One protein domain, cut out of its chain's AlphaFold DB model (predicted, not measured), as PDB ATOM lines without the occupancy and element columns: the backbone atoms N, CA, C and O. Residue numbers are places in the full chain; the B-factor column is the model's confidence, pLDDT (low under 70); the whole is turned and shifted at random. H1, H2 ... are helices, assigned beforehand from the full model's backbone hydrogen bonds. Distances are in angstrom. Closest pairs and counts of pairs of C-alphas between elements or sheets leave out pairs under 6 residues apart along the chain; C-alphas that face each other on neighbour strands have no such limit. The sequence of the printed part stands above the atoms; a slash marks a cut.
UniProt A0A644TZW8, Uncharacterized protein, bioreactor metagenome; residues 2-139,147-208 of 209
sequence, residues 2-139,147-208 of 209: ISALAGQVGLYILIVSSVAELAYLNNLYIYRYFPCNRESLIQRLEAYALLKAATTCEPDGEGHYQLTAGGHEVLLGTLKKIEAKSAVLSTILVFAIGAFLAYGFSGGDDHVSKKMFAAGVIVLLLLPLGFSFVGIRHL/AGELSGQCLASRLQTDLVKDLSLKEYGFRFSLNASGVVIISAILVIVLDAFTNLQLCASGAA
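Overview. This is residues 2 to 139 and 147 to 208 of the 209 residues of an uncharacterized protein of bioreactor metagenome (UniProt A0A644TZW8). Four long helices, H1, H3, H4 and H5, run up and down in a loose, elongated bundle, each against the one before it, and the short helix H2 is set crosswise near one end on the first turns of H3. H3 and H4 fold into a hairpin that packs on the long H5, H1 packs on H4 and H5, and the last residues, 193 to 208, of which 193 to 206 belong to H5, stick out beyond the bundle. The class is all helix: 200 residues are printed, with five named helices in the order H1 to H5 and no named strand. The whole is loose, with a radius of gyration of the C-alphas of 24.0 A, and its outline is a rod spanning 82 by 38 by 28 A.

Arrangement. H1, residues 2 to 33, touches H4, residues 111 to 134, with residues 5 to 20 alone; they run the same way at a shallow tilt of 12 degrees, and their closest C-alphas, Val 9 and Ser 113, are 5.9 A apart. H1 touches H5, residues 152 to 206, with residues 19 to 30 alone, opposite ways at a shallow tilt of 26 degrees; the closest C-alphas, Ala 23 and Ala 180, are 5.3 A apart. H2, residues 38 to 53, touches residues 70 to 75 alone of H3, residues 69 to 105, opposite ways at a steep tilt of 69.9 degrees, only just short of about perpendicular; the closest C-alphas, Ala 49 and Gly 71, are 4.9 A apart. H2 and H5 only just touch, with 3 pairs of C-alphas within 8 A, the closest being Arg 38 and Val 164 at 7.5 A; they are about perpendicular at 82 degrees. H3 and H4 form a hairpin at a shallow tilt of 11 degrees, opposite ways, with the C-alphas of Gly 104 and Lys 115 closest at 4.6 A. H5 is the hub, touching four helices; its closest C-alpha pair with H3 is Leu 167 and Leu 79 at 5.7 A, and with H4 it is Ser 177 and Pro 128 at 4.2 A. H1 is apart from H2 and H3, and H2 is apart from H4. Every O i to N i+4 pair is within hydrogen-bond range in H1, H2, H3 and H5, and 18 of 20 are in H4.

Along the chain. H1 begins at C-alpha 2, (105.163, 100.800, 116.717), and is 46.2 A long from first to last C-alpha. H2 is 22.1 A long, H3 54.3 A and H4 35.3 A. H5 is 80.3 A long and ends at C-alpha 206, (116.669, 106.928, 101.232).

Size, cuts and confidence. The two C-alphas farthest apart, those of Glu 149 and Ala 208, are 86.2 A apart. Residues 140 to 146 are not printed, and C-alphas 139 and 147 are 15.1 A apart across the cut. The link from H2 to H3 is long, with 15 residues. The mean pLDDT of the printed part is 76.1; 55 residues are under 70, among them 50 to 67 and 147 to 158.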
ATOM      1  N   ILE A   2     106.212 101.746 116.261       61.31
ATOM      2  CA  ILE A   2     105.163 100.800 116.717       61.31
ATOM      3  C   ILE A   2     104.020 100.622 115.691       61.31
ATOM      4  O   ILE A   2     103.582  99.503 115.448       61.31
ATOM      5  N   SER A   3     103.581 101.699 115.031       66.25
ATOM      6  CA  SER A   3     102.533 101.646 113.996       66.25
ATOM      7  C   SER A   3     102.947 100.880 112.732       66.25
ATOM      8  O   SER A   3     102.131 100.168 112.156       66.25
ATOM      9  N   ALA A   4     104.216 100.985 112.326       63.56
ATOM     10  CA  ALA A   4     104.764 100.265 111.174       63.56
ATOM     11  C   ALA A   4     104.894  98.758 111.456       63.56
ATOM     12  O   ALA A   4     104.486  97.943 110.633       63.56
ATOM     13  N   LEU A   5     105.364  98.392 112.655       61.97
ATOM     14  CA  LEU A   5     105.454  96.995 113.085       61.97
ATOM     15  C   LEU A   5     104.065  96.337 113.164       61.97
ATOM     16  O   LEU A   5     103.876  95.221 112.685       61.97
ATOM     17  N   ALA A   6     103.072  97.047 113.714       68.06
ATOM     18  CA  ALA A   6     101.695  96.562 113.795       68.06
ATOM     19  C   ALA A   6     101.069  96.332 112.406       68.06
ATOM     20  O   ALA A   6     100.376  95.335 112.204       68.06
ATOM     21  N   GLY A   7     101.357  97.211 111.438       72.94
ATOM     22  CA  GLY A   7     100.903  97.048 110.054       72.94
ATOM     23  C   GLY A   7     101.483  95.802 109.379       72.94
ATOM     24  O   GLY A   7     100.753  95.051 108.735       72.94
ATOM     25  N   GLN A   8     102.777  95.533 109.575       70.12
ATOM     26  CA  GLN A   8     103.457  94.391 108.959       70.12
ATOM     27  C   GLN A   8     103.016  93.052 109.572       70.12
ATOM     28  O   GLN A   8     102.751  92.092 108.850       70.12
ATOM     29  N   VAL A   9     102.856  92.994 110.899       72.88
ATOM     30  CA  VAL A   9     102.318  91.808 111.588       72.88
ATOM     31  C   VAL A   9     100.873  91.535 111.160       72.88
ATOM     32  O   VAL A   9     100.534  90.388 110.866       72.88
ATOM     33  N   GLY A  10     100.037  92.574 111.061       74.56
ATOM     34  CA  GLY A  10      98.661  92.447 110.574       74.56
ATOM     35  C   GLY A  10      98.588  91.878 109.155       74.56
ATOM     36  O   GLY A  10      97.783  90.987 108.892       74.56
ATOM     37  N   LEU A  11      99.480  92.324 108.265       77.12
ATOM     38  CA  LEU A  11      99.581  91.806 106.902       77.12
ATOM     39  C   LEU A  11      99.955  90.313 106.880       77.12
ATOM     40  O   LEU A  11      99.311  89.540 106.173       77.12
ATOM     41  N   TYR A  12     100.941  89.882 107.675       76.69
ATOM     42  CA  TYR A  12     101.327  88.467 107.733       76.69
ATOM     43  C   TYR A  12     100.208  87.573 108.270       76.69
ATOM     44  O   TYR A  12      99.978  86.499 107.717       76.69
ATOM     45  N   ILE A  13      99.485  88.013 109.304       76.81
ATOM     46  CA  ILE A  13      98.334  87.273 109.844       76.81
ATOM     47  C   ILE A  13      97.253  87.116 108.774       76.81
ATOM     48  O   ILE A  13      96.734  86.016 108.585       76.81
ATOM     49  N   LEU A  14      96.946  88.193 108.045       79.75
ATOM     50  CA  LEU A  14      95.937  88.177 106.991       79.75
ATOM     51  C   LEU A  14      96.329  87.199 105.877       79.75
ATOM     52  O   LEU A  14      95.514  86.373 105.480       79.75
ATOM     53  N   ILE A  15      97.599  87.200 105.458       76.69
ATOM     54  CA  ILE A  15      98.104  86.272 104.440       76.69
ATOM     55  C   ILE A  15      98.030  84.819 104.920       76.69
ATOM     56  O   ILE A  15      97.522  83.967 104.195       76.69
ATOM     57  N   VAL A  16      98.501  84.522 106.135       76.50
ATOM     58  CA  VAL A  16      98.444  83.162 106.695       76.50
ATOM     59  C   VAL A  16      96.993  82.680 106.790       76.50
ATOM     60  O   VAL A  16      96.708  81.545 106.409       76.50
ATOM     61  N   SER A  17      96.065  83.544 107.217       79.06
ATOM     62  CA  SER A  17      94.632  83.234 107.278       79.06
ATOM     63  C   SER A  17      94.040  82.967 105.892       79.06
ATOM     64  O   SER A  17      93.368  81.957 105.699       79.06
ATOM     65  N   SER A  18      94.328  83.813 104.898       79.19
ATOM     66  CA  SER A  18      93.842  83.621 103.525       79.19
ATOM     67  C   SER A  18      94.395  82.345 102.885       79.19
ATOM     68  O   SER A  18      93.677  81.640 102.182       79.19
ATOM     69  N   VAL A  19      95.661  82.007 103.147       79.25
ATOM     70  CA  VAL A  19      96.266  80.753 102.672       79.25
ATOM     71  C   VAL A  19      95.619  79.544 103.354       79.25
ATOM     72  O   VAL A  19      95.350  78.545 102.685       79.25
ATOM     73  N   ALA A  20      95.311  79.633 104.652       79.50
ATOM     74  CA  ALA A  20      94.581  78.591 105.373       79.50
ATOM     75  C   ALA A  20      93.173  78.372 104.792       79.50
ATOM     76  O   ALA A  20      92.775  77.232 104.548       79.50
ATOM     77  N   GLU A  21      92.441  79.452 104.512       82.50
ATOM     78  CA  GLU A  21      91.120  79.398 103.875       82.50
ATOM     79  C   GLU A  21      91.187  78.803 102.469       82.50
ATOM     80  O   GLU A  21      90.378  77.941 102.131       82.50
ATOM     81  N   LEU A  22      92.176  79.188 101.658       79.62
ATOM     82  CA  LEU A  22      92.386  78.601 100.334       79.62
ATOM     83  C   LEU A  22      92.696  77.104 100.420       79.62
ATOM     84  O   LEU A  22      92.149  76.324  99.642       79.62
ATOM     85  N   ALA A  23      93.523  76.679 101.378       76.25
ATOM     86  CA  ALA A  23      93.800  75.265 101.611       76.25
ATOM     87  C   ALA A  23      92.535  74.497 102.043       76.25
ATOM     88  O   ALA A  23      92.296  73.387 101.564       76.25
ATOM     89  N   TYR A  24      91.695  75.099 102.891       78.56
ATOM     90  CA  TYR A  24      90.419  74.529 103.323       78.56
ATOM     91  C   TYR A  24      89.397  74.433 102.179       78.56
ATOM     92  O   TYR A  24      88.795  73.380 101.966       78.56
ATOM     93  N   LEU A  25      89.235  75.492 101.384       80.88
ATOM     94  CA  LEU A  25      88.360  75.495 100.210       80.88
ATOM     95  C   LEU A  25      88.825  74.485  99.160       80.88
ATOM     96  O   LEU A  25      88.002  73.800  98.558       80.88
ATOM     97  N   ASN A  26      90.138  74.343  98.979       75.25
ATOM     98  CA  ASN A  26      90.712  73.324  98.109       75.25
ATOM     99  C   ASN A  26      90.420  71.909  98.633       75.25
ATOM    100  O   ASN A  26      90.048  71.033  97.858       75.25
ATOM    101  N   ASN A  27      90.492  71.689  99.950       74.50
ATOM    102  CA  ASN A  27      90.088  70.420 100.561       74.50
ATOM    103  C   ASN A  27      88.620  70.084 100.247       74.50
ATOM    104  O   ASN A  27      88.329  68.996  99.745       74.50
ATOM    105  N   LEU A  28      87.718  71.045 100.467       78.56
ATOM    106  CA  LEU A  28      86.295  70.905 100.158       78.56
ATOM    107  C   LEU A  28      86.054  70.658  98.667       78.56
ATOM    108  O   LEU A  28      85.221  69.824  98.313       78.56
ATOM    109  N   TYR A  29      86.785  71.351  97.791       77.38
ATOM    110  CA  TYR A  29      86.704  71.153  96.348       77.38
ATOM    111  C   TYR A  29      87.109  69.727  95.963       77.38
ATOM    112  O   TYR A  29      86.345  69.036  95.293       77.38
ATOM    113  N   ILE A  30      88.261  69.242  96.435       70.38
ATOM    114  CA  ILE A  30      88.716  67.877  96.142       70.38
ATOM    115  C   ILE A  30      87.713  66.860  96.700       70.38
ATOM    116  O   ILE A  30      87.344  65.927  95.993       70.38
ATOM    117  N   TYR A  31      87.216  67.062  97.923       70.25
ATOM    118  CA  TYR A  31      86.241  66.164  98.547       70.25
ATOM    119  C   TYR A  31      84.919  66.101  97.767       70.25
ATOM    120  O   TYR A  31      84.331  65.033  97.615       70.25
ATOM    121  N   ARG A  32      84.453  67.241  97.244       68.75
ATOM    122  CA  ARG A  32      83.159  67.352  96.560       68.75
ATOM    123  C   ARG A  32      83.204  66.945  95.087       68.75
ATOM    124  O   ARG A  32      82.221  66.399  94.596       68.75
ATOM    125  N   TYR A  33      84.303  67.223  94.385       63.34
ATOM    126  CA  TYR A  33      84.425  67.006  92.935       63.34
ATOM    127  C   TYR A  33      85.198  65.749  92.547       63.34
ATOM    128  O   TYR A  33      85.091  65.311  91.403       63.34
ATOM    129  N   PHE A  34      85.909  65.127  93.486       60.09
ATOM    130  CA  PHE A  34      86.405  63.764  93.331       60.09
ATOM    131  C   PHE A  34      85.664  62.824  94.287       60.09
ATOM    132  O   PHE A  34      86.303  62.218  95.152       60.09
ATOM    133  N   PRO A  35      84.329  62.651  94.145       54.66
ATOM    134  CA  PRO A  35      83.707  61.494  94.751       54.66
ATOM    135  C   PRO A  35      84.398  60.286  94.124       54.66
ATOM    136  O   PRO A  35      84.341  60.081  92.909       54.66
ATOM    137  N   CYS A  36      85.124  59.524  94.938       58.03
ATOM    138  CA  CYS A  36      85.677  58.245  94.524       58.03
ATOM    139  C   CYS A  36      84.501  57.300  94.288       58.03
ATOM    140  O   CYS A  36      84.129  56.518  95.160       58.03
ATOM    141  N   ASN A  37      83.864  57.423  93.121       67.94
ATOM    142  CA  ASN A  37      82.866  56.475  92.687       67.94
ATOM    143  C   ASN A  37      83.601  55.149  92.495       67.94
ATOM    144  O   ASN A  37      84.407  54.992  91.579       67.94
ATOM    145  N   ARG A  38      83.362  54.217  93.418       67.12
ATOM    146  CA  ARG A  38      83.997  52.900  93.436       67.12
ATOM    147  C   ARG A  38      83.878  52.212  92.077       67.12
ATOM    148  O   ARG A  38      84.840  51.596  91.632       67.12
ATOM    149  N   GLU A  39      82.739  52.365  91.408       71.38
ATOM    150  CA  GLU A  39      82.487  51.766  90.097       71.38
ATOM    151  C   GLU A  39      83.411  52.336  89.017       71.38
ATOM    152  O   GLU A  39      84.005  51.573  88.259       71.38
ATOM    153  N   SER A  40      83.625  53.656  88.987       73.94
ATOM    154  CA  SER A  40      84.535  54.265  88.007       73.94
ATOM    155  C   SER A  40      85.998  53.910  88.277       73.94
ATOM    156  O   SER A  40      86.787  53.781  87.341       73.94
ATOM    157  N   LEU A  41      86.373  53.711  89.545       72.06
ATOM    158  CA  LEU A  41      87.710  53.253  89.919       72.06
ATOM    159  C   LEU A  41      87.948  51.798  89.489       72.06
ATOM    160  O   LEU A  41      88.991  51.512  88.905       72.06
ATOM    161  N   ILE A  42      86.978  50.905  89.714       72.31
ATOM    162  CA  ILE A  42      87.046  49.499  89.281       72.31
ATOM    163  C   ILE A  42      87.135  49.410  87.754       72.31
ATOM    164  O   ILE A  42      88.072  48.800  87.246       72.31
ATOM    165  N   GLN A  43      86.265  50.115  87.022       74.19
ATOM    166  CA  GLN A  43      86.298  50.152  85.552       74.19
ATOM    167  C   GLN A  43      87.652  50.622  85.007       74.19
ATOM    168  O   GLN A  43      88.152  50.093  84.017       74.19
ATOM    169  N   ARG A  44      88.284  51.611  85.656       70.69
ATOM    170  CA  ARG A  44      89.621  52.076  85.258       70.69
ATOM    171  C   ARG A  44      90.690  51.017  85.505       70.69
ATOM    172  O   ARG A  44      91.555  50.838  84.655       70.69
ATOM    173  N   LEU A  45      90.652  50.340  86.649       73.75
ATOM    174  CA  LEU A  45      91.611  49.283  86.981       73.75
ATOM    175  C   LEU A  45      91.497  48.096  86.019       73.75
ATOM    176  O   LEU A  45      92.520  47.602  85.556       73.75
ATOM    177  N   GLU A  46      90.276  47.699  85.664       71.31
ATOM    178  CA  GLU A  46      90.019  46.657  84.667       71.31
ATOM    179  C   GLU A  46      90.455  47.088  83.266       71.31
ATOM    180  O   GLU A  46      91.140  46.333  82.584       71.31
ATOM    181  N   ALA A  47      90.182  48.330  82.855       67.06
ATOM    182  CA  ALA A  47      90.676  48.852  81.582       67.06
ATOM    183  C   ALA A  47      92.216  48.849  81.509       67.06
ATOM    184  O   ALA A  47      92.793  48.484  80.484       67.06
ATOM    185  N   TYR A  48      92.905  49.210  82.599       68.25
ATOM    186  CA  TYR A  48      94.366  49.118  82.676       68.25
ATOM    187  C   TYR A  48      94.867  47.671  82.683       68.25
ATOM    188  O   TYR A  48      95.921  47.396  82.107       68.25
ATOM    189  N   ALA A  49      94.128  46.752  83.304       73.00
ATOM    190  CA  ALA A  49      94.435  45.330  83.262       73.00
ATOM    191  C   ALA A  49      94.305  44.775  81.846       73.00
ATOM    192  O   ALA A  49      95.225  44.110  81.394       73.00
ATOM    193  N   LEU A  50      93.241  45.120  81.117       68.38
ATOM    194  CA  LEU A  50      93.041  44.739  79.716       68.38
ATOM    195  C   LEU A  50      94.147  45.303  78.808       68.38
ATOM    196  O   LEU A  50      94.690  44.586  77.971       68.38
ATOM    197  N   LEU A  51      94.555  46.559  79.020       61.44
ATOM    198  CA  LEU A  51      95.685  47.173  78.307       61.44
ATOM    199  C   LEU A  51      97.022  46.471  78.597       61.44
ATOM    200  O   LEU A  51      97.873  46.388  77.714       61.44
ATOM    201  N   LYS A  52      97.210  45.959  79.817       63.25
ATOM    202  CA  LYS A  52      98.383  45.161  80.203       63.25
ATOM    203  C   LYS A  52      98.281  43.704  79.713       63.25
ATOM    204  O   LYS A  52      99.288  43.098  79.363       63.25
ATOM    205  N   ALA A  53      97.075  43.147  79.639       54.41
ATOM    206  CA  ALA A  53      96.782  41.794  79.168       54.41
ATOM    207  C   ALA A  53      96.838  41.661  77.638       54.41
ATOM    208  O   ALA A  53      97.012  40.559  77.131       54.41
ATOM    209  N   ALA A  54      96.835  42.768  76.885       52.97
ATOM    210  CA  ALA A  54      97.193  42.762  75.462       52.97
ATOM    211  C   ALA A  54      98.612  42.196  75.189       52.97
ATOM    212  O   ALA A  54      98.954  41.924  74.041       52.97
ATOM    213  N   THR A  55      99.422  41.975  76.236       50.44
ATOM    214  CA  THR A  55     100.687  41.218  76.193       50.44
ATOM    215  C   THR A  55     100.636  39.803  76.802       50.44
ATOM    216  O   THR A  55     101.569  39.037  76.582       50.44
ATOM    217  N   THR A  56      99.565  39.411  77.501       46.56
ATOM    218  CA  THR A  56      99.376  38.081  78.122       46.56
ATOM    219  C   THR A  56      97.886  37.835  78.391       46.56
ATOM    220  O   THR A  56      97.313  38.459  79.281       46.56
ATOM    221  N   CYS A  57      97.259  36.939  77.622       39.84
ATOM    222  CA  CYS A  57      95.842  36.594  77.744       39.84
ATOM    223  C   CYS A  57      95.590  35.635  78.922       39.84
ATOM    224  O   CYS A  57      96.093  34.515  78.902       39.84
ATOM    225  N   GLU A  58      94.744  36.021  79.877       45.88
ATOM    226  CA  GLU A  58      94.058  35.094  80.792       45.88
ATOM    227  C   GLU A  58      92.545  35.377  80.785       45.88
ATOM    228  O   GLU A  58      92.152  36.525  80.561       45.88
ATOM    229  N   PRO A  59      91.696  34.345  80.960       47.16
ATOM    230  CA  PRO A  59      90.258  34.443  80.725       47.16
ATOM    231  C   PRO A  59      89.498  35.163  81.850       47.16
ATOM    232  O   PRO A  59      89.796  35.003  83.033       47.16
ATOM    233  N   ASP A  60      88.474  35.915  81.432       47.00
ATOM    234  CA  ASP A  60      87.513  36.639  82.265       47.00
ATOM    235  C   ASP A  60      86.719  35.702  83.188       47.00
ATOM    236  O   ASP A  60      86.143  34.703  82.754       47.00
ATOM    237  N   GLY A  61      86.644  36.061  84.471       48.00
ATOM    238  CA  GLY A  61      85.676  35.498  85.407       48.00
ATOM    239  C   GLY A  61      84.386  36.315  85.371       48.00
ATOM    240  O   GLY A  61      84.395  37.500  85.697       48.00
ATOM    241  N   GLU A  62      83.272  35.691  84.992       44.72
ATOM    242  CA  GLU A  62      81.941  36.307  85.032       44.72
ATOM    243  C   GLU A  62      81.512  36.573  86.489       44.72
ATOM    244  O   GLU A  62      81.129  35.662  87.224       44.72
ATOM    245  N   GLY A  63      81.581  37.834  86.931       49.06
ATOM    246  CA  GLY A  63      81.148  38.243  88.270       49.06
ATOM    247  C   GLY A  63      81.272  39.750  88.509       49.06
ATOM    248  O   GLY A  63      82.303  40.236  88.959       49.06
ATOM    249  N   HIS A  64      80.189  40.482  88.245       50.22
ATOM    250  CA  HIS A  64      80.087  41.937  88.021       50.22
ATOM    251  C   HIS A  64      80.632  42.951  89.061       50.22
ATOM    252  O   HIS A  64      80.407  44.142  88.873       50.22
ATOM    253  N   TYR A  65      81.358  42.574  90.117       54.00
ATOM    254  CA  TYR A  65      81.924  43.551  91.074       54.00
ATOM    255  C   TYR A  65      83.271  43.141  91.703       54.00
ATOM    256  O   TYR A  65      83.702  43.761  92.681       54.00
ATOM    257  N   GLN A  66      83.938  42.113  91.174       59.66
ATOM    258  CA  GLN A  66      85.243  41.652  91.657       59.66
ATOM    259  C   GLN A  66      86.323  41.903  90.607       59.66
ATOM    260  O   GLN A  66      86.137  41.600  89.435       59.66
ATOM    261  N   LEU A  67      87.462  42.444  91.045       59.88
ATOM    262  CA  LEU A  67      88.597  42.702  90.157       59.88
ATOM    263  C   LEU A  67      89.162  41.373  89.645       59.88
ATOM    264  O   LEU A  67      89.435  40.473  90.447       59.88
ATOM    265  N   THR A  68      89.414  41.292  88.337       73.06
ATOM    266  CA  THR A  68      90.197  40.205  87.728       73.06
ATOM    267  C   THR A  68      91.611  40.150  88.323       73.06
ATOM    268  O   THR A  68      92.095  41.133  88.895       73.06
ATOM    269  N   ALA A  69      92.315  39.020  88.177       72.38
ATOM    270  CA  ALA A  69      93.689  38.875  88.675       72.38
ATOM    271  C   ALA A  69      94.619  39.994  88.153       72.38
ATOM    272  O   ALA A  69      95.371  40.594  88.923       72.38
ATOM    273  N   GLY A  70      94.480  40.361  86.873       70.50
ATOM    274  CA  GLY A  70      95.190  41.498  86.281       70.50
ATOM    275  C   GLY A  70      94.787  42.850  86.884       70.50
ATOM    276  O   GLY A  70      95.651  43.683  87.164       70.50
ATOM    277  N   GLY A  71      93.492  43.071  87.145       71.50
ATOM    278  CA  GLY A  71      92.990  44.278  87.816       71.50
ATOM    279  C   GLY A  71      93.536  44.430  89.234       71.50
ATOM    280  O   GLY A  71      93.917  45.527  89.646       71.50
ATOM    281  N   HIS A  72      93.647  43.319  89.960       77.88
ATOM    282  CA  HIS A  72      94.233  43.277  91.294       77.88
ATOM    283  C   HIS A  72      95.737  43.596  91.282       77.88
ATOM    284  O   HIS A  72      96.211  44.379  92.104       77.88
ATOM    285  N   GLU A  73      96.495  43.071  90.318       78.12
ATOM    286  CA  GLU A  73      97.919  43.396  90.182       78.12
ATOM    287  C   GLU A  73      98.137  44.887  89.861       78.12
ATOM    288  O   GLU A  73      99.014  45.544  90.432       78.12
ATOM    289  N   VAL A  74      97.308  45.460  88.979       80.88
ATOM    290  CA  VAL A  74      97.340  46.896  88.667       80.88
ATOM    291  C   VAL A  74      96.973  47.737  89.890       80.88
ATOM    292  O   VAL A  74      97.607  48.772  90.124       80.88
ATOM    293  N   LEU A  75      95.995  47.301  90.689       80.31
ATOM    294  CA  LEU A  75      95.612  47.955  91.939       80.31
ATOM    295  C   LEU A  75      96.808  48.039  92.896       80.31
ATOM    296  O   LEU A  75      97.178  49.139  93.311       80.31
ATOM    297  N   LEU A  76      97.463  46.907  93.175       81.88
ATOM    298  CA  LEU A  76      98.644  46.844  94.043       81.88
ATOM    299  C   LEU A  76      99.798  47.700  93.503       81.88
ATOM    300  O   LEU A  76     100.427  48.462  94.242       81.88
ATOM    301  N   GLY A  77     100.044  47.642  92.191       83.75
ATOM    302  CA  GLY A  77     101.059  48.467  91.539       83.75
ATOM    303  C   GLY A  77     100.769  49.968  91.640       83.75
ATOM    304  O   GLY A  77     101.687  50.770  91.816       83.75
ATOM    305  N   THR A  78      99.501  50.367  91.549       85.19
ATOM    306  CA  THR A  78      99.080  51.771  91.675       85.19
ATOM    307  C   THR A  78      99.217  52.259  93.111       85.19
ATOM    308  O   THR A  78      99.734  53.352  93.339       85.19
ATOM    309  N   LEU A  79      98.836  51.425  94.074       85.19
ATOM    310  CA  LEU A  79      98.940  51.704  95.501       85.19
ATOM    311  C   LEU A  79     100.403  51.965  95.899       85.19
ATOM    312  O   LEU A  79     100.718  53.039  96.414       85.19
ATOM    313  N   LYS A  80     101.327  51.087  95.488       87.00
ATOM    314  CA  LYS A  80     102.776  51.267  95.700       87.00
ATOM    315  C   LYS A  80     103.333  52.537  95.042       87.00
ATOM    316  O   LYS A  80     104.222  53.197  95.581       87.00
ATOM    317  N   LYS A  81     102.822  52.915  93.863       89.25
ATOM    318  CA  LYS A  81     103.214  54.170  93.192       89.25
ATOM    319  C   LYS A  81     102.760  55.399  93.979       89.25
ATOM    320  O   LYS A  81     103.507  56.373  94.041       89.25
ATOM    321  N   ILE A  82     101.553  55.385  94.540       88.19
ATOM    322  CA  ILE A  82     101.040  56.499  95.352       88.19
ATOM    323  C   ILE A  82     101.819  56.613  96.664       88.19
ATOM    324  O   ILE A  82     102.157  57.727  97.064       88.19
ATOM    325  N   GLU A  83     102.188  55.492  97.280       88.25
ATOM    326  CA  GLU A  83     103.062  55.465  98.458       88.25
ATOM    327  C   GLU A  83     104.427  56.092  98.160       88.25
ATOM    328  O   GLU A  83     104.859  56.997  98.872       88.25
ATOM    329  N   ALA A  84     105.068  55.691  97.057       89.94
ATOM    330  CA  ALA A  84     106.345  56.265  96.637       89.94
ATOM    331  C   ALA A  84     106.239  57.781  96.393       89.94
ATOM    332  O   ALA A  84     107.089  58.548  96.845       89.94
ATOM    333  N   LYS A  85     105.169  58.239  95.728       90.88
ATOM    334  CA  LYS A  85     104.916  59.673  95.514       90.88
ATOM    335  C   LYS A  85     104.685  60.428  96.824       90.88
ATOM    336  O   LYS A  85     105.207  61.528  96.981       90.88
ATOM    337  N   SER A  86     103.941  59.839  97.757       89.62
ATOM    338  CA  SER A  86     103.674  60.436  99.070       89.62
ATOM    339  C   SER A  86     104.953  60.535  99.905       89.62
ATOM    340  O   SER A  86     105.194  61.565 100.521       89.62
ATOM    341  N   ALA A  87     105.831  59.528  99.856       89.88
ATOM    342  CA  ALA A  87     107.133  59.563 100.525       89.88
ATOM    343  C   ALA A  87     108.060  60.658  99.963       89.88
ATOM    344  O   ALA A  87     108.697  61.396 100.724       89.88
ATOM    345  N   VAL A  88     108.104  60.808  98.635       92.75
ATOM    346  CA  VAL A  88     108.847  61.899  97.983       92.75
ATOM    347  C   VAL A  88     108.282  63.258  98.399       92.75
ATOM    348  O   VAL A  88     109.047  64.144  98.778       92.75
ATOM    349  N   LEU A  89     106.956  63.417  98.397       90.81
ATOM    350  CA  LEU A  89     106.308  64.658  98.817       90.81
ATOM    351  C   LEU A  89     106.616  64.995 100.283       90.81
ATOM    352  O   LEU A  89     107.027  66.117 100.563       90.81
ATOM    353  N   SER A  90     106.522  64.031 101.202       91.69
ATOM    354  CA  SER A  90     106.919  64.217 102.606       91.69
ATOM    355  C   SER A  90     108.360  64.704 102.737       91.69
ATOM    356  O   SER A  90     108.638  65.604 103.527       91.69
ATOM    357  N   THR A  91     109.274  64.155 101.935       93.50
ATOM    358  CA  THR A  91     110.683  64.571 101.933       93.50
ATOM    359  C   THR A  91     110.818  66.040 101.525       93.50
ATOM    360  O   THR A  91     111.478  66.814 102.217       93.50
ATOM    361  N   ILE A  92     110.135  66.451 100.452       93.19
ATOM    362  CA  ILE A  92     110.104  67.849  99.992       93.19
ATOM    363  C   ILE A  92     109.550  68.770 101.086       93.19
ATOM    364  O   ILE A  92     110.117  69.831 101.338       93.19
ATOM    365  N   LEU A  93     108.477  68.362 101.768       92.38
ATOM    366  CA  LEU A  93     107.866  69.145 102.844       92.38
ATOM    367  C   LEU A  93     108.790  69.318 104.046       92.38
ATOM    368  O   LEU A  93     108.878  70.417 104.586       92.38
ATOM    369  N   VAL A  94     109.516  68.271 104.441       94.31
ATOM    370  CA  VAL A  94     110.507  68.355 105.523       94.31
ATOM    371  C   VAL A  94     111.630  69.327 105.153       94.31
ATOM    372  O   VAL A  94     111.999  70.169 105.974       94.31
ATOM    373  N   PHE A  95     112.127  69.283 103.912       94.88
ATOM    374  CA  PHE A  95     113.112  70.258 103.432       94.88
ATOM    375  C   PHE A  95     112.556  71.685 103.396       94.88
ATOM    376  O   PHE A  95     113.243  72.611 103.822       94.88
ATOM    377  N   ALA A  96     111.312  71.872 102.946       92.81
ATOM    378  CA  ALA A  96     110.657  73.178 102.941       92.81
ATOM    379  C   ALA A  96     110.520  73.743 104.364       92.81
ATOM    380  O   ALA A  96     110.890  74.888 104.607       92.81
ATOM    381  N   ILE A  97     110.068  72.931 105.324       93.31
ATOM    382  CA  ILE A  97     109.997  73.309 106.743       93.31
ATOM    383  C   ILE A  97     111.382  73.706 107.264       93.31
ATOM    384  O   ILE A  97     111.518  74.751 107.897       93.31
ATOM    385  N   GLY A  98     112.421  72.923 106.956       93.88
ATOM    386  CA  GLY A  98     113.803  73.244 107.317       93.88
ATOM    387  C   GLY A  98     114.277  74.581 106.741       93.88
ATOM    388  O   GLY A  98     114.878  75.382 107.457       93.88
ATOM    389  N   ALA A  99     113.953  74.865 105.478       91.50
ATOM    390  CA  ALA A  99     114.277  76.133 104.831       91.50
ATOM    391  C   ALA A  99     113.558  77.324 105.491       91.50
ATOM    392  O   ALA A  99     114.187  78.352 105.739       91.50
ATOM    393  N   PHE A 100     112.273  77.188 105.839       90.06
ATOM    394  CA  PHE A 100     111.531  78.246 106.535       90.06
ATOM    395  C   PHE A 100     111.993  78.449 107.980       90.06
ATOM    396  O   PHE A 100     112.024  79.587 108.447       90.06
ATOM    397  N   LEU A 101     112.414  77.386 108.673       90.19
ATOM    398  CA  LEU A 101     113.088  77.504 109.966       90.19
ATOM    399  C   LEU A 101     114.382  78.306 109.815       90.19
ATOM    400  O   LEU A 101     114.555  79.316 110.493       90.19
ATOM    401  N   ALA A 102     115.258  77.914 108.887       90.25
ATOM    402  CA  ALA A 102     116.501  78.633 108.627       90.25
ATOM    403  C   ALA A 102     116.245  80.111 108.289       90.25
ATOM    404  O   ALA A 102     116.912  80.981 108.840       90.25
ATOM    405  N   TYR A 103     115.231  80.402 107.467       87.00
ATOM    406  CA  TYR A 103     114.802  81.766 107.155       87.00
ATOM    407  C   TYR A 103     114.380  82.544 108.410       87.00
ATOM    408  O   TYR A 103     114.913  83.624 108.671       87.00
ATOM    409  N   GLY A 104     113.475  81.989 109.221       85.50
ATOM    410  CA  GLY A 104     112.972  82.636 110.437       85.50
ATOM    411  C   GLY A 104     114.047  82.877 111.503       85.50
ATOM    412  O   GLY A 104     113.925  83.811 112.297       85.50
ATOM    413  N   PHE A 105     115.108  82.066 111.507       85.75
ATOM    414  CA  PHE A 105     116.254  82.204 112.411       85.75
ATOM    415  C   PHE A 105     117.463  82.924 111.786       85.75
ATOM    416  O   PHE A 105     118.464  83.121 112.472       85.75
ATOM    417  N   SER A 106     117.381  83.361 110.524       83.06
ATOM    418  CA  SER A 106     118.455  84.111 109.866       83.06
ATOM    419  C   SER A 106     118.372  85.624 110.161       83.06
ATOM    420  O   SER A 106     117.393  86.280 109.812       83.06
ATOM    421  N   GLY A 107     119.417  86.193 110.783       65.75
ATOM    422  CA  GLY A 107     119.649  87.651 110.912       65.75
ATOM    423  C   GLY A 107     119.009  88.362 112.124       65.75
ATOM    424  O   GLY A 107     117.904  88.009 112.521       65.75
ATOM    425  N   GLY A 108     119.730  89.347 112.698       67.56
ATOM    426  CA  GLY A 108     119.474  90.067 113.970       67.56
ATOM    427  C   GLY A 108     118.328  91.104 114.011       67.56
ATOM    428  O   GLY A 108     117.762  91.441 112.976       67.56
ATOM    429  N   ASP A 109     118.020  91.564 115.237       54.28
ATOM    430  CA  ASP A 109     117.096  92.600 115.770       54.28
ATOM    431  C   ASP A 109     115.662  92.779 115.201       54.28
ATOM    432  O   ASP A 109     114.747  93.014 115.992       54.28
ATOM    433  N   ASP A 110     115.371  92.519 113.920       59.97
ATOM    434  CA  ASP A 110     113.999  92.518 113.349       59.97
ATOM    435  C   ASP A 110     113.299  91.147 113.498       59.97
ATOM    436  O   ASP A 110     112.721  90.558 112.579       59.97
ATOM    437  N   HIS A 111     113.402  90.577 114.698       65.62
ATOM    438  CA  HIS A 111     113.204  89.145 114.916       65.62
ATOM    439  C   HIS A 111     111.751  88.665 114.980       65.62
ATOM    440  O   HIS A 111     111.499  87.497 114.693       65.62
ATOM    441  N   VAL A 112     110.792  89.490 115.400       73.56
ATOM    442  CA  VAL A 112     109.458  88.968 115.754       73.56
ATOM    443  C   VAL A 112     108.623  88.667 114.510       73.56
ATOM    444  O   VAL A 112     108.083  87.569 114.390       73.56
ATOM    445  N   SER A 113     108.575  89.589 113.548       75.75
ATOM    446  CA  SER A 113     107.725  89.466 112.359       75.75
ATOM    447  C   SER A 113     108.157  88.309 111.449       75.75
ATOM    448  O   SER A 113     107.322  87.505 111.033       75.75
ATOM    449  N   LYS A 114     109.469  88.148 111.211       79.88
ATOM    450  CA  LYS A 114     110.020  87.031 110.419       79.88
ATOM    451  C   LYS A 114     109.795  85.676 111.087       79.88
ATOM    452  O   LYS A 114     109.410  84.723 110.411       79.88
ATOM    453  N   LYS A 115     109.980  85.590 112.411       84.06
ATOM    454  CA  LYS A 115     109.722  84.360 113.179       84.06
ATOM    455  C   LYS A 115     108.241  83.996 113.177       84.06
ATOM    456  O   LYS A 115     107.918  82.829 112.984       84.06
ATOM    457  N   MET A 116     107.349  84.975 113.339       82.69
ATOM    458  CA  MET A 116     105.900  84.758 113.265       82.69
ATOM    459  C   MET A 116     105.465  84.280 111.879       82.69
ATOM    460  O   MET A 116     104.709  83.315 111.782       82.69
ATOM    461  N   PHE A 117     105.982  84.894 110.813       84.69
ATOM    462  CA  PHE A 117     105.716  84.453 109.445       84.69
ATOM    463  C   PHE A 117     106.208  83.019 109.203       84.69
ATOM    464  O   PHE A 117     105.433  82.169 108.769       84.69
ATOM    465  N   ALA A 118     107.466  82.721 109.549       86.56
ATOM    466  CA  ALA A 118     108.033  81.383 109.404       86.56
ATOM    467  C   ALA A 118     107.238  80.337 110.201       86.56
ATOM    468  O   ALA A 118     106.897  79.287 109.660       86.56
ATOM    469  N   ALA A 119     106.879  80.636 111.455       87.44
ATOM    470  CA  ALA A 119     106.054  79.758 112.280       87.44
ATOM    471  C   ALA A 119     104.680  79.496 111.642       87.44
ATOM    472  O   ALA A 119     104.249  78.347 111.585       87.44
ATOM    473  N   GLY A 120     104.023  80.532 111.109       85.12
ATOM    474  CA  GLY A 120     102.747  80.397 110.407       85.12
ATOM    475  C   GLY A 120     102.843  79.482 109.185       85.12
ATOM    476  O   GLY A 120     102.043  78.559 109.040       85.12
ATOM    477  N   VAL A 121     103.864  79.672 108.345       86.88
ATOM    478  CA  VAL A 121     104.104  78.818 107.169       86.88
ATOM    479  C   VAL A 121     104.381  77.372 107.581       86.88
ATOM    480  O   VAL A 121     103.824  76.452 106.987       86.88
ATOM    481  N   ILE A 122     105.184  77.146 108.625       89.88
ATOM    482  CA  ILE A 122     105.477  75.797 109.130       89.88
ATOM    483  C   ILE A 122     104.197  75.110 109.603       89.88
ATOM    484  O   ILE A 122     103.940  73.978 109.202       89.88
ATOM    485  N   VAL A 123     103.366  75.789 110.400       88.75
ATOM    486  CA  VAL A 123     102.082  75.242 110.867       88.75
ATOM    487  C   VAL A 123     101.188  74.859 109.684       88.75
ATOM    488  O   VAL A 123     100.599  73.778 109.688       88.75
ATOM    489  N   LEU A 124     101.147  75.684 108.635       88.00
ATOM    490  CA  LEU A 124     100.399  75.380 107.413       88.00
ATOM    491  C   LEU A 124     100.972  74.191 106.627       88.00
ATOM    492  O   LEU A 124     100.200  73.468 106.005       88.00
ATOM    493  N   LEU A 125     102.289  73.958 106.662       89.75
ATOM    494  CA  LEU A 125     102.948  72.816 106.009       89.75
ATOM    495  C   LEU A 125     102.843  71.507 106.808       89.75
ATOM    496  O   LEU A 125     102.901  70.427 106.217       89.75
ATOM    497  N   LEU A 126     102.642  71.569 108.129       89.62
ATOM    498  CA  LEU A 126     102.445  70.373 108.959       89.62
ATOM    499  C   LEU A 126     101.164  69.615 108.591       89.62
ATOM    500  O   LEU A 126     101.145  68.385 108.633       89.62
ATOM    501  N   LEU A 127     100.111  70.329 108.191       86.06
ATOM    502  CA  LEU A 127      98.847  69.725 107.777       86.06
ATOM    503  C   LEU A 127      99.010  68.821 106.531       86.06
ATOM    504  O   LEU A 127      98.747  67.620 106.645       86.06
ATOM    505  N   PRO A 128      99.484  69.300 105.360       86.81
ATOM    506  CA  PRO A 128      99.725  68.437 104.206       86.81
ATOM    507  C   PRO A 128     100.777  67.358 104.495       86.81
ATOM    508  O   PRO A 128     100.663  66.262 103.945       86.81
ATOM    509  N   LEU A 129     101.755  67.612 105.372       88.19
ATOM    510  CA  LEU A 129     102.726  66.598 105.791       88.19
ATOM    511  C   LEU A 129     102.046  65.434 106.532       88.19
ATOM    512  O   LEU A 129     102.281  64.275 106.196       88.19
ATOM    513  N   GLY A 130     101.145  65.725 107.476       85.62
ATOM    514  CA  GLY A 130     100.354  64.711 108.181       85.62
ATOM    515  C   GLY A 130      99.520  63.845 107.231       85.62
ATOM    516  O   GLY A 130      99.521  62.619 107.339       85.62
ATOM    517  N   PHE A 131      98.876  64.462 106.236       81.50
ATOM    518  CA  PHE A 131      98.118  63.730 105.217       81.50
ATOM    519  C   PHE A 131      99.004  62.899 104.274       81.50
ATOM    520  O   PHE A 131      98.572  61.835 103.832       81.50
ATOM    521  N   SER A 132     100.249  63.309 104.009       83.12
ATOM    522  CA  SER A 132     101.189  62.476 103.240       83.12
ATOM    523  C   SER A 132     101.540  61.172 103.964       83.12
ATOM    524  O   SER A 132     101.718  60.147 103.310       83.12
ATOM    525  N   PHE A 133     101.569  61.159 105.303       81.06
ATOM    526  CA  PHE A 133     101.783  59.925 106.070       81.06
ATOM    527  C   PHE A 133     100.598  58.958 106.012       81.06
ATOM    528  O   PHE A 133     100.812  57.746 106.030       81.06
ATOM    529  N   VAL A 134      99.364  59.457 105.865       76.06
ATOM    530  CA  VAL A 134      98.195  58.600 105.584       76.06
ATOM    531  C   VAL A 134      98.408  57.833 104.274       76.06
ATOM    532  O   VAL A 134      98.103  56.645 104.206       76.06
ATOM    533  N   GLY A 135      99.031  58.478 103.283       66.44
ATOM    534  CA  GLY A 135      99.437  57.870 102.015       66.44
ATOM    535  C   GLY A 135     100.422  56.702 102.144       66.44
ATOM    536  O   GLY A 135     100.440  55.844 101.272       66.44
ATOM    537  N   ILE A 136     101.219  56.655 103.221       73.19
ATOM    538  CA  ILE A 136     102.313  55.686 103.449       73.19
ATOM    539  C   ILE A 136     101.868  54.518 104.353       73.19
ATOM    540  O   ILE A 136     102.578  53.521 104.506       73.19
ATOM    541  N   ARG A 137     100.690  54.608 104.980       69.44
ATOM    542  CA  ARG A 137     100.209  53.576 105.906       69.44
ATOM    543  C   ARG A 137      99.965  52.261 105.160       69.44
ATOM    544  O   ARG A 137      99.144  52.200 104.251       69.44
ATOM    545  N   HIS A 138     100.657  51.200 105.566       64.06
ATOM    546  CA  HIS A 138     100.478  49.868 104.990       64.06
ATOM    547  C   HIS A 138      99.285  49.172 105.653       64.06
ATOM    548  O   HIS A 138      99.177  49.152 106.883       64.06
ATOM    549  N   LEU A 139      98.389  48.601 104.843       56.47
ATOM    550  CA  LEU A 139      97.226  47.856 105.334       56.47
ATOM    551  C   LEU A 139      97.587  46.464 105.879       56.47
ATOM    552  O   LEU A 139      96.762  45.866 106.560       56.47
ATOM    553  N   ALA A 147      89.441  36.613 110.625       53.66
ATOM    554  CA  ALA A 147      89.189  35.777 109.442       53.66
ATOM    555  C   ALA A 147      88.928  34.293 109.767       53.66
ATOM    556  O   ALA A 147      88.884  33.470 108.855       53.66
ATOM    557  N   GLY A 148      88.749  33.951 111.046       48.69
ATOM    558  CA  GLY A 148      88.648  32.574 111.533       48.69
ATOM    559  C   GLY A 148      87.473  31.748 110.990       48.69
ATOM    560  O   GLY A 148      87.524  30.530 111.108       48.69
ATOM    561  N   GLU A 149      86.452  32.352 110.369       54.03
ATOM    562  CA  GLU A 149      85.254  31.616 109.909       54.03
ATOM    563  C   GLU A 149      84.653  32.086 108.566       54.03
ATOM    564  O   GLU A 149      83.591  31.615 108.158       54.03
ATOM    565  N   LEU A 150      85.298  32.999 107.831       56.31
ATOM    566  CA  LEU A 150      84.769  33.475 106.542       56.31
ATOM    567  C   LEU A 150      85.238  32.585 105.382       56.31
ATOM    568  O   LEU A 150      86.432  32.361 105.198       56.31
ATOM    569  N   SER A 151      84.293  32.112 104.561       57.94
ATOM    570  CA  SER A 151      84.591  31.353 103.340       57.94
ATOM    571  C   SER A 151      85.533  32.138 102.414       57.94
ATOM    572  O   SER A 151      85.409  33.358 102.269       57.94
ATOM    573  N   GLY A 152      86.479  31.447 101.764       59.84
ATOM    574  CA  GLY A 152      87.575  32.080 101.010       59.84
ATOM    575  C   GLY A 152      87.135  33.098  99.946       59.84
ATOM    576  O   GLY A 152      87.814  34.101  99.741       59.84
ATOM    577  N   GLN A 153      85.962  32.913  99.331       61.06
ATOM    578  CA  GLN A 153      85.394  33.870  98.368       61.06
ATOM    579  C   GLN A 153      84.853  35.148  99.032       61.06
ATOM    580  O   GLN A 153      85.001  36.244  98.489       61.06
ATOM    581  N   CYS A 154      84.256  35.039 100.222       64.12
ATOM    582  CA  CYS A 154      83.758  36.194 100.969       64.12
ATOM    583  C   CYS A 154      84.924  37.030 101.526       64.12
ATOM    584  O   CYS A 154      84.895  38.262 101.465       64.12
ATOM    585  N   LEU A 155      85.993  36.361 101.977       67.81
ATOM    586  CA  LEU A 155      87.227  37.006 102.430       67.81
ATOM    587  C   LEU A 155      87.927  37.770 101.294       67.81
ATOM    588  O   LEU A 155      88.285  38.934 101.473       67.81
ATOM    589  N   ALA A 156      88.061  37.157 100.114       66.56
ATOM    590  CA  ALA A 156      88.673  37.795  98.946       66.56
ATOM    591  C   ALA A 156      87.918  39.064  98.508       66.56
ATOM    592  O   ALA A 156      88.528  40.106  98.274       66.56
ATOM    593  N   SER A 157      86.582  39.005  98.472       67.50
ATOM    594  CA  SER A 157      85.725  40.154  98.144       67.50
ATOM    595  C   SER A 157      85.887  41.316  99.137       67.50
ATOM    596  O   SER A 157      85.944  42.493  98.757       67.50
ATOM    597  N   ARG A 158      86.004  40.993 100.431       68.75
ATOM    598  CA  ARG A 158      86.195  41.981 101.498       68.75
ATOM    599  C   ARG A 158      87.566  42.650 101.403       68.75
ATOM    600  O   ARG A 158      87.630  43.875 101.384       68.75
ATOM    601  N   LEU A 159      88.624  41.862 101.203       71.69
ATOM    602  CA  LEU A 159      89.983  42.366 100.983       71.69
ATOM    603  C   LEU A 159      90.077  43.270  99.747       71.69
ATOM    604  O   LEU A 159      90.690  44.333  99.810       71.69
ATOM    605  N   GLN A 160      89.432  42.904  98.634       73.50
ATOM    606  CA  GLN A 160      89.383  43.765  97.447       73.50
ATOM    607  C   GLN A 160      88.666  45.092  97.727       73.50
ATOM    608  O   GLN A 160      89.119  46.146  97.285       73.50
ATOM    609  N   THR A 161      87.564  45.060  98.476       74.06
ATOM    610  CA  THR A 161      86.825  46.274  98.851       74.06
ATOM    611  C   THR A 161      87.675  47.189  99.731       74.06
ATOM    612  O   THR A 161      87.730  48.396  99.484       74.06
ATOM    613  N   ASP A 162      88.381  46.621 100.707       76.94
ATOM    614  CA  ASP A 162      89.259  47.368 101.605       76.94
ATOM    615  C   ASP A 162      90.471  47.949 100.867       76.94
ATOM    616  O   ASP A 162      90.810  49.110 101.086       76.94
ATOM    617  N   LEU A 163      91.060  47.219  99.914       78.31
ATOM    618  CA  LEU A 163      92.155  47.722  99.074       78.31
ATOM    619  C   LEU A 163      91.721  48.864  98.149       78.31
ATOM    620  O   LEU A 163      92.450  49.839  97.978       78.31
ATOM    621  N   VAL A 164      90.530  48.778  97.552       79.69
ATOM    622  CA  VAL A 164      89.984  49.857  96.709       79.69
ATOM    623  C   VAL A 164      89.684  51.100  97.557       79.69
ATOM    624  O   VAL A 164      89.952  52.233  97.142       79.69
ATOM    625  N   LYS A 165      89.176  50.902  98.776       80.06
ATOM    626  CA  LYS A 165      88.965  51.984  99.741       80.06
ATOM    627  C   LYS A 165      90.291  52.604 100.191       80.06
ATOM    628  O   LYS A 165      90.393  53.825 100.253       80.06
ATOM    629  N   ASP A 166      91.312  51.796 100.444       82.25
ATOM    630  CA  ASP A 166      92.648  52.278 100.797       82.25
ATOM    631  C   ASP A 166      93.273  53.083  99.660       82.25
ATOM    632  O   ASP A 166      93.732  54.202  99.870       82.25
ATOM    633  N   LEU A 167      93.195  52.574  98.426       84.00
ATOM    634  CA  LEU A 167      93.700  53.283  97.255       84.00
ATOM    635  C   LEU A 167      93.046  54.662  97.106       84.00
ATOM    636  O   LEU A 167      93.744  55.650  96.881       84.00
ATOM    637  N   SER A 168      91.722  54.740  97.254       82.56
ATOM    638  CA  SER A 168      91.001  56.013  97.130       82.56
ATOM    639  C   SER A 168      91.370  57.006  98.235       82.56
ATOM    640  O   SER A 168      91.603  58.182  97.948       82.56
ATOM    641  N   LEU A 169      91.512  56.544  99.482       82.44
ATOM    642  CA  LEU A 169      91.974  57.377 100.596       82.44
ATOM    643  C   LEU A 169      93.413  57.868 100.399       82.44
ATOM    644  O   LEU A 169      93.693  59.047 100.630       82.44
ATOM    645  N   LYS A 170      94.318  57.001  99.935       84.81
ATOM    646  CA  LYS A 170      95.713  57.359  99.641       84.81
ATOM    647  C   LYS A 170      95.813  58.352  98.490       84.81
ATOM    648  O   LYS A 170      96.548  59.332  98.596       84.81
ATOM    649  N   GLU A 171      95.057  58.147  97.411       85.12
ATOM    650  CA  GLU A 171      95.027  59.084  96.284       85.12
ATOM    651  C   GLU A 171      94.496  60.454  96.716       85.12
ATOM    652  O   GLU A 171      95.080  61.484  96.369       85.12
ATOM    653  N   TYR A 172      93.425  60.470  97.510       82.62
ATOM    654  CA  TYR A 172      92.865  61.696  98.064       82.62
ATOM    655  C   TYR A 172      93.881  62.429  98.950       82.62
ATOM    656  O   TYR A 172      94.144  63.613  98.731       82.62
ATOM    657  N   GLY A 173      94.503  61.721  99.898       83.38
ATOM    658  CA  GLY A 173      95.518  62.283 100.791       83.38
ATOM    659  C   GLY A 173      96.711  62.857 100.027       83.38
ATOM    660  O   GLY A 173      97.139  63.979 100.304       83.38
ATOM    661  N   PHE A 174      97.190  62.142  99.005       87.38
ATOM    662  CA  PHE A 174      98.268  62.608  98.136       87.38
ATOM    663  C   PHE A 174      97.884  63.878  97.365       87.38
ATOM    664  O   PHE A 174      98.630  64.856  97.393       87.38
ATOM    665  N   ARG A 175      96.721  63.902  96.699       85.56
ATOM    666  CA  ARG A 175      96.254  65.073  95.930       85.56
ATOM    667  C   ARG A 175      96.058  66.293  96.817       85.56
ATOM    668  O   ARG A 175      96.465  67.392  96.446       85.56
ATOM    669  N   PHE A 176      95.453  66.093  97.986       85.19
ATOM    670  CA  PHE A 176      95.293  67.149  98.974       85.19
ATOM    671  C   PHE A 176      96.653  67.699  99.403       85.19
ATOM    672  O   PHE A 176      96.874  68.905  99.323       85.19
ATOM    673  N   SER A 177      97.577  66.821  99.798       87.56
ATOM    674  CA  SER A 177      98.903  67.230 100.248       87.56
ATOM    675  C   SER A 177      99.678  67.971  99.156       87.56
ATOM    676  O   SER A 177     100.252  69.029  99.419       87.56
ATOM    677  N   LEU A 178      99.633  67.479  97.914       88.81
ATOM    678  CA  LEU A 178     100.293  68.098  96.765       88.81
ATOM    679  C   LEU A 178      99.756  69.509  96.500       88.81
ATOM    680  O   LEU A 178     100.528  70.456  96.369       88.81
ATOM    681  N   ASN A 179      98.435  69.666  96.454       86.25
ATOM    682  CA  ASN A 179      97.833  70.955  96.143       86.25
ATOM    683  C   ASN A 179      97.982  71.953  97.300       86.25
ATOM    684  O   ASN A 179      98.329  73.109  97.069       86.25
ATOM    685  N   ALA A 180      97.740  71.520  98.540       85.81
ATOM    686  CA  ALA A 180      97.859  72.378  99.715       85.81
ATOM    687  C   ALA A 180      99.302  72.856  99.907       85.81
ATOM    688  O   ALA A 180      99.532  74.044 100.123       85.81
ATOM    689  N   SER A 181     100.284  71.964  99.756       89.25
ATOM    690  CA  SER A 181     101.694  72.351  99.824       89.25
ATOM    691  C   SER A 181     102.106  73.301  98.703       89.25
ATOM    692  O   SER A 181     102.792  74.281  98.977       89.25
ATOM    693  N   GLY A 182     101.638  73.069  97.472       87.25
ATOM    694  CA  GLY A 182     101.870  73.978  96.352       87.25
ATOM    695  C   GLY A 182     101.366  75.391  96.640       87.25
ATOM    696  O   GLY A 182     102.122  76.348  96.486       87.25
ATOM    697  N   VAL A 183     100.128  75.524  97.130       86.69
ATOM    698  CA  VAL A 183      99.547  76.824  97.510       86.69
ATOM    699  C   VAL A 183     100.386  77.497  98.599       86.69
ATOM    700  O   VAL A 183     100.799  78.640  98.424       86.69
ATOM    701  N   VAL A 184     100.701  76.787  99.688       88.00
ATOM    702  CA  VAL A 184     101.459  77.355 100.815       88.00
ATOM    703  C   VAL A 184     102.858  77.809 100.387       88.00
ATOM    704  O   VAL A 184     103.258  78.928 100.703       88.00
ATOM    705  N   ILE A 185     103.595  76.976  99.644       89.19
ATOM    706  CA  ILE A 185     104.968  77.282  99.218       89.19
ATOM    707  C   ILE A 185     104.985  78.462  98.242       89.19
ATOM    708  O   ILE A 185     105.777  79.385  98.428       89.19
ATOM    709  N   ILE A 186     104.107  78.472  97.231       88.56
ATOM    710  CA  ILE A 186     104.042  79.564  96.246       88.56
ATOM    711  C   ILE A 186     103.687  80.883  96.935       88.56
ATOM    712  O   ILE A 186     104.356  81.891  96.704       88.56
ATOM    713  N   SER A 187     102.679  80.882  97.813       83.88
ATOM    714  CA  SER A 187     102.302  82.074  98.575       83.88
ATOM    715  C   SER A 187     103.443  82.563  99.465       83.88
ATOM    716  O   SER A 187     103.716  83.759  99.495       83.88
ATOM    717  N   ALA A 188     104.156  81.663 100.144       87.31
ATOM    718  CA  ALA A 188     105.274  82.044 100.998       87.31
ATOM    719  C   ALA A 188     106.445  82.650 100.204       87.31
ATOM    720  O   ALA A 188     107.001  83.667 100.617       87.31
ATOM    721  N   ILE A 189     106.783  82.079  99.042       88.06
ATOM    722  CA  ILE A 189     107.806  82.635  98.142       88.06
ATOM    723  C   ILE A 189     107.390  84.023  97.649       88.06
ATOM    724  O   ILE A 189     108.203  84.944  97.686       88.06
ATOM    725  N   LEU A 190     106.130  84.195  97.235       86.94
ATOM    726  CA  LEU A 190     105.612  85.487  96.778       86.94
ATOM    727  C   LEU A 190     105.787  86.567  97.854       86.94
ATOM    728  O   LEU A 190     106.252  87.661  97.549       86.94
ATOM    729  N   VAL A 191     105.472  86.248  99.112       84.31
ATOM    730  CA  VAL A 191     105.647  87.179 100.236       84.31
ATOM    731  C   VAL A 191     107.107  87.565 100.428       84.31
ATOM    732  O   VAL A 191     107.399  88.747 100.570       84.31
ATOM    733  N   ILE A 192     108.024  86.596 100.398       85.38
ATOM    734  CA  ILE A 192     109.463  86.862 100.548       85.38
ATOM    735  C   ILE A 192     109.972  87.763  99.415       85.38
ATOM    736  O   ILE A 192     110.728  88.700  99.662       85.38
ATOM    737  N   VAL A 193     109.543  87.511  98.175       87.19
ATOM    738  CA  VAL A 193     109.933  88.319  97.011       87.19
ATOM    739  C   VAL A 193     109.387  89.744  97.116       87.19
ATOM    740  O   VAL A 193     110.122  90.696  96.856       87.19
ATOM    741  N   LEU A 194     108.122  89.904  97.514       84.38
ATOM    742  CA  LEU A 194     107.512  91.221  97.706       84.38
ATOM    743  C   LEU A 194     108.208  92.005  98.824       84.38
ATOM    744  O   LEU A 194     108.521  93.175  98.623       84.38
ATOM    745  N   ASP A 195     108.512  91.354  99.951       82.12
ATOM    746  CA  ASP A 195     109.250  91.955 101.069       82.12
ATOM    747  C   ASP A 195     110.640  92.440 100.620       82.12
ATOM    748  O   ASP A 195     111.010  93.599 100.832       82.12
ATOM    749  N   ALA A 196     111.381  91.599  99.893       84.38
ATOM    750  CA  ALA A 196     112.679  91.963  99.328       84.38
ATOM    751  C   ALA A 196     112.581  93.165  98.373       84.38
ATOM    752  O   ALA A 196     113.404  94.080  98.443       84.38
ATOM    753  N   PHE A 197     111.560  93.201  97.512       85.38
ATOM    754  CA  PHE A 197     111.350  94.307  96.580       85.38
ATOM    755  C   PHE A 197     111.016  95.619  97.305       85.38
ATOM    756  O   PHE A 197     111.583  96.662  96.976       85.38
ATOM    757  N   THR A 198     110.162  95.576  98.334       82.12
ATOM    758  CA  THR A 198     109.846  96.762  99.147       82.12
ATOM    759  C   THR A 198     111.066  97.304  99.888       82.12
ATOM    760  O   THR A 198     111.278  98.517  99.911       82.12
ATOM    761  N   ASN A 199     111.922  96.424 100.416       79.62
ATOM    762  CA  ASN A 199     113.156  96.825 101.090       79.62
ATOM    763  C   ASN A 199     114.144  97.492 100.117       79.62
ATOM    764  O   ASN A 199     114.739  98.517 100.449       79.62
ATOM    765  N   LEU A 200     114.267  96.980  98.886       84.81
ATOM    766  CA  LEU A 200     115.101  97.597  97.846       84.81
ATOM    767  C   LEU A 200     114.614  99.002  97.462       84.81
ATOM    768  O   LEU A 200     115.430  99.912  97.305       84.81
ATOM    769  N   GLN A 201     113.298  99.198  97.336       81.25
ATOM    770  CA  GLN A 201     112.724 100.511  97.025       81.25
ATOM    771  C   GLN A 201     112.973 101.540  98.134       81.25
ATOM    772  O   GLN A 201     113.276 102.693  97.829       81.25
ATOM    773  N   LEU A 202     112.887 101.131  99.404       79.25
ATOM    774  CA  LEU A 202     113.181 102.004 100.546       79.25
ATOM    775  C   LEU A 202     114.661 102.409 100.602       79.25
ATOM    776  O   LEU A 202     114.967 103.569 100.866       79.25
ATOM    777  N   CYS A 203     115.586 101.492 100.300       81.25
ATOM    778  CA  CYS A 203     117.007 101.832 100.203       81.25
ATOM    779  C   CYS A 203     117.291 102.815  99.055       81.25
ATOM    780  O   CYS A 203     118.085 103.738  99.221       81.25
ATOM    781  N   ALA A 204     116.632 102.641  97.905       82.94
ATOM    782  CA  ALA A 204     116.802 103.529  96.758       82.94
ATOM    783  C   ALA A 204     116.262 104.948  97.015       82.94
ATOM    784  O   ALA A 204     116.884 105.918  96.589       82.94
ATOM    785  N   SER A 205     115.134 105.088  97.723       79.19
ATOM    786  CA  SER A 205     114.560 106.400  98.053       79.19
ATOM    787  C   SER A 205     115.297 107.113  99.187       79.19
ATOM    788  O   SER A 205     115.421 108.335  99.146       79.19
ATOM    789  N   GLY A 206     115.842 106.372 100.157       73.38
ATOM    790  CA  GLY A 206     116.669 106.928 101.232       73.38
ATOM    791  C   GLY A 206     118.034 107.442 100.764       73.38
ATOM    792  O   GLY A 206     118.572 108.356 101.372       73.38
ATOM    793  N   ALA A 207     118.579 106.905  99.667       66.12
ATOM    794  CA  ALA A 207     119.825 107.392  99.067       66.12
ATOM    795  C   ALA A 207     119.659 108.690  98.247       66.12
ATOM    796  O   ALA A 207     120.655 109.258  97.802       66.12
ATOM    797  N   ALA A 208     118.420 109.138  98.009       56.62
ATOM    798  CA  ALA A 208     118.102 110.334  97.224       56.62
ATOM    799  C   ALA A 208     117.818 111.589  98.080       56.62
ATOM    800  O   ALA A 208     117.520 112.642  97.513       56.62
TER     801      ALA A 208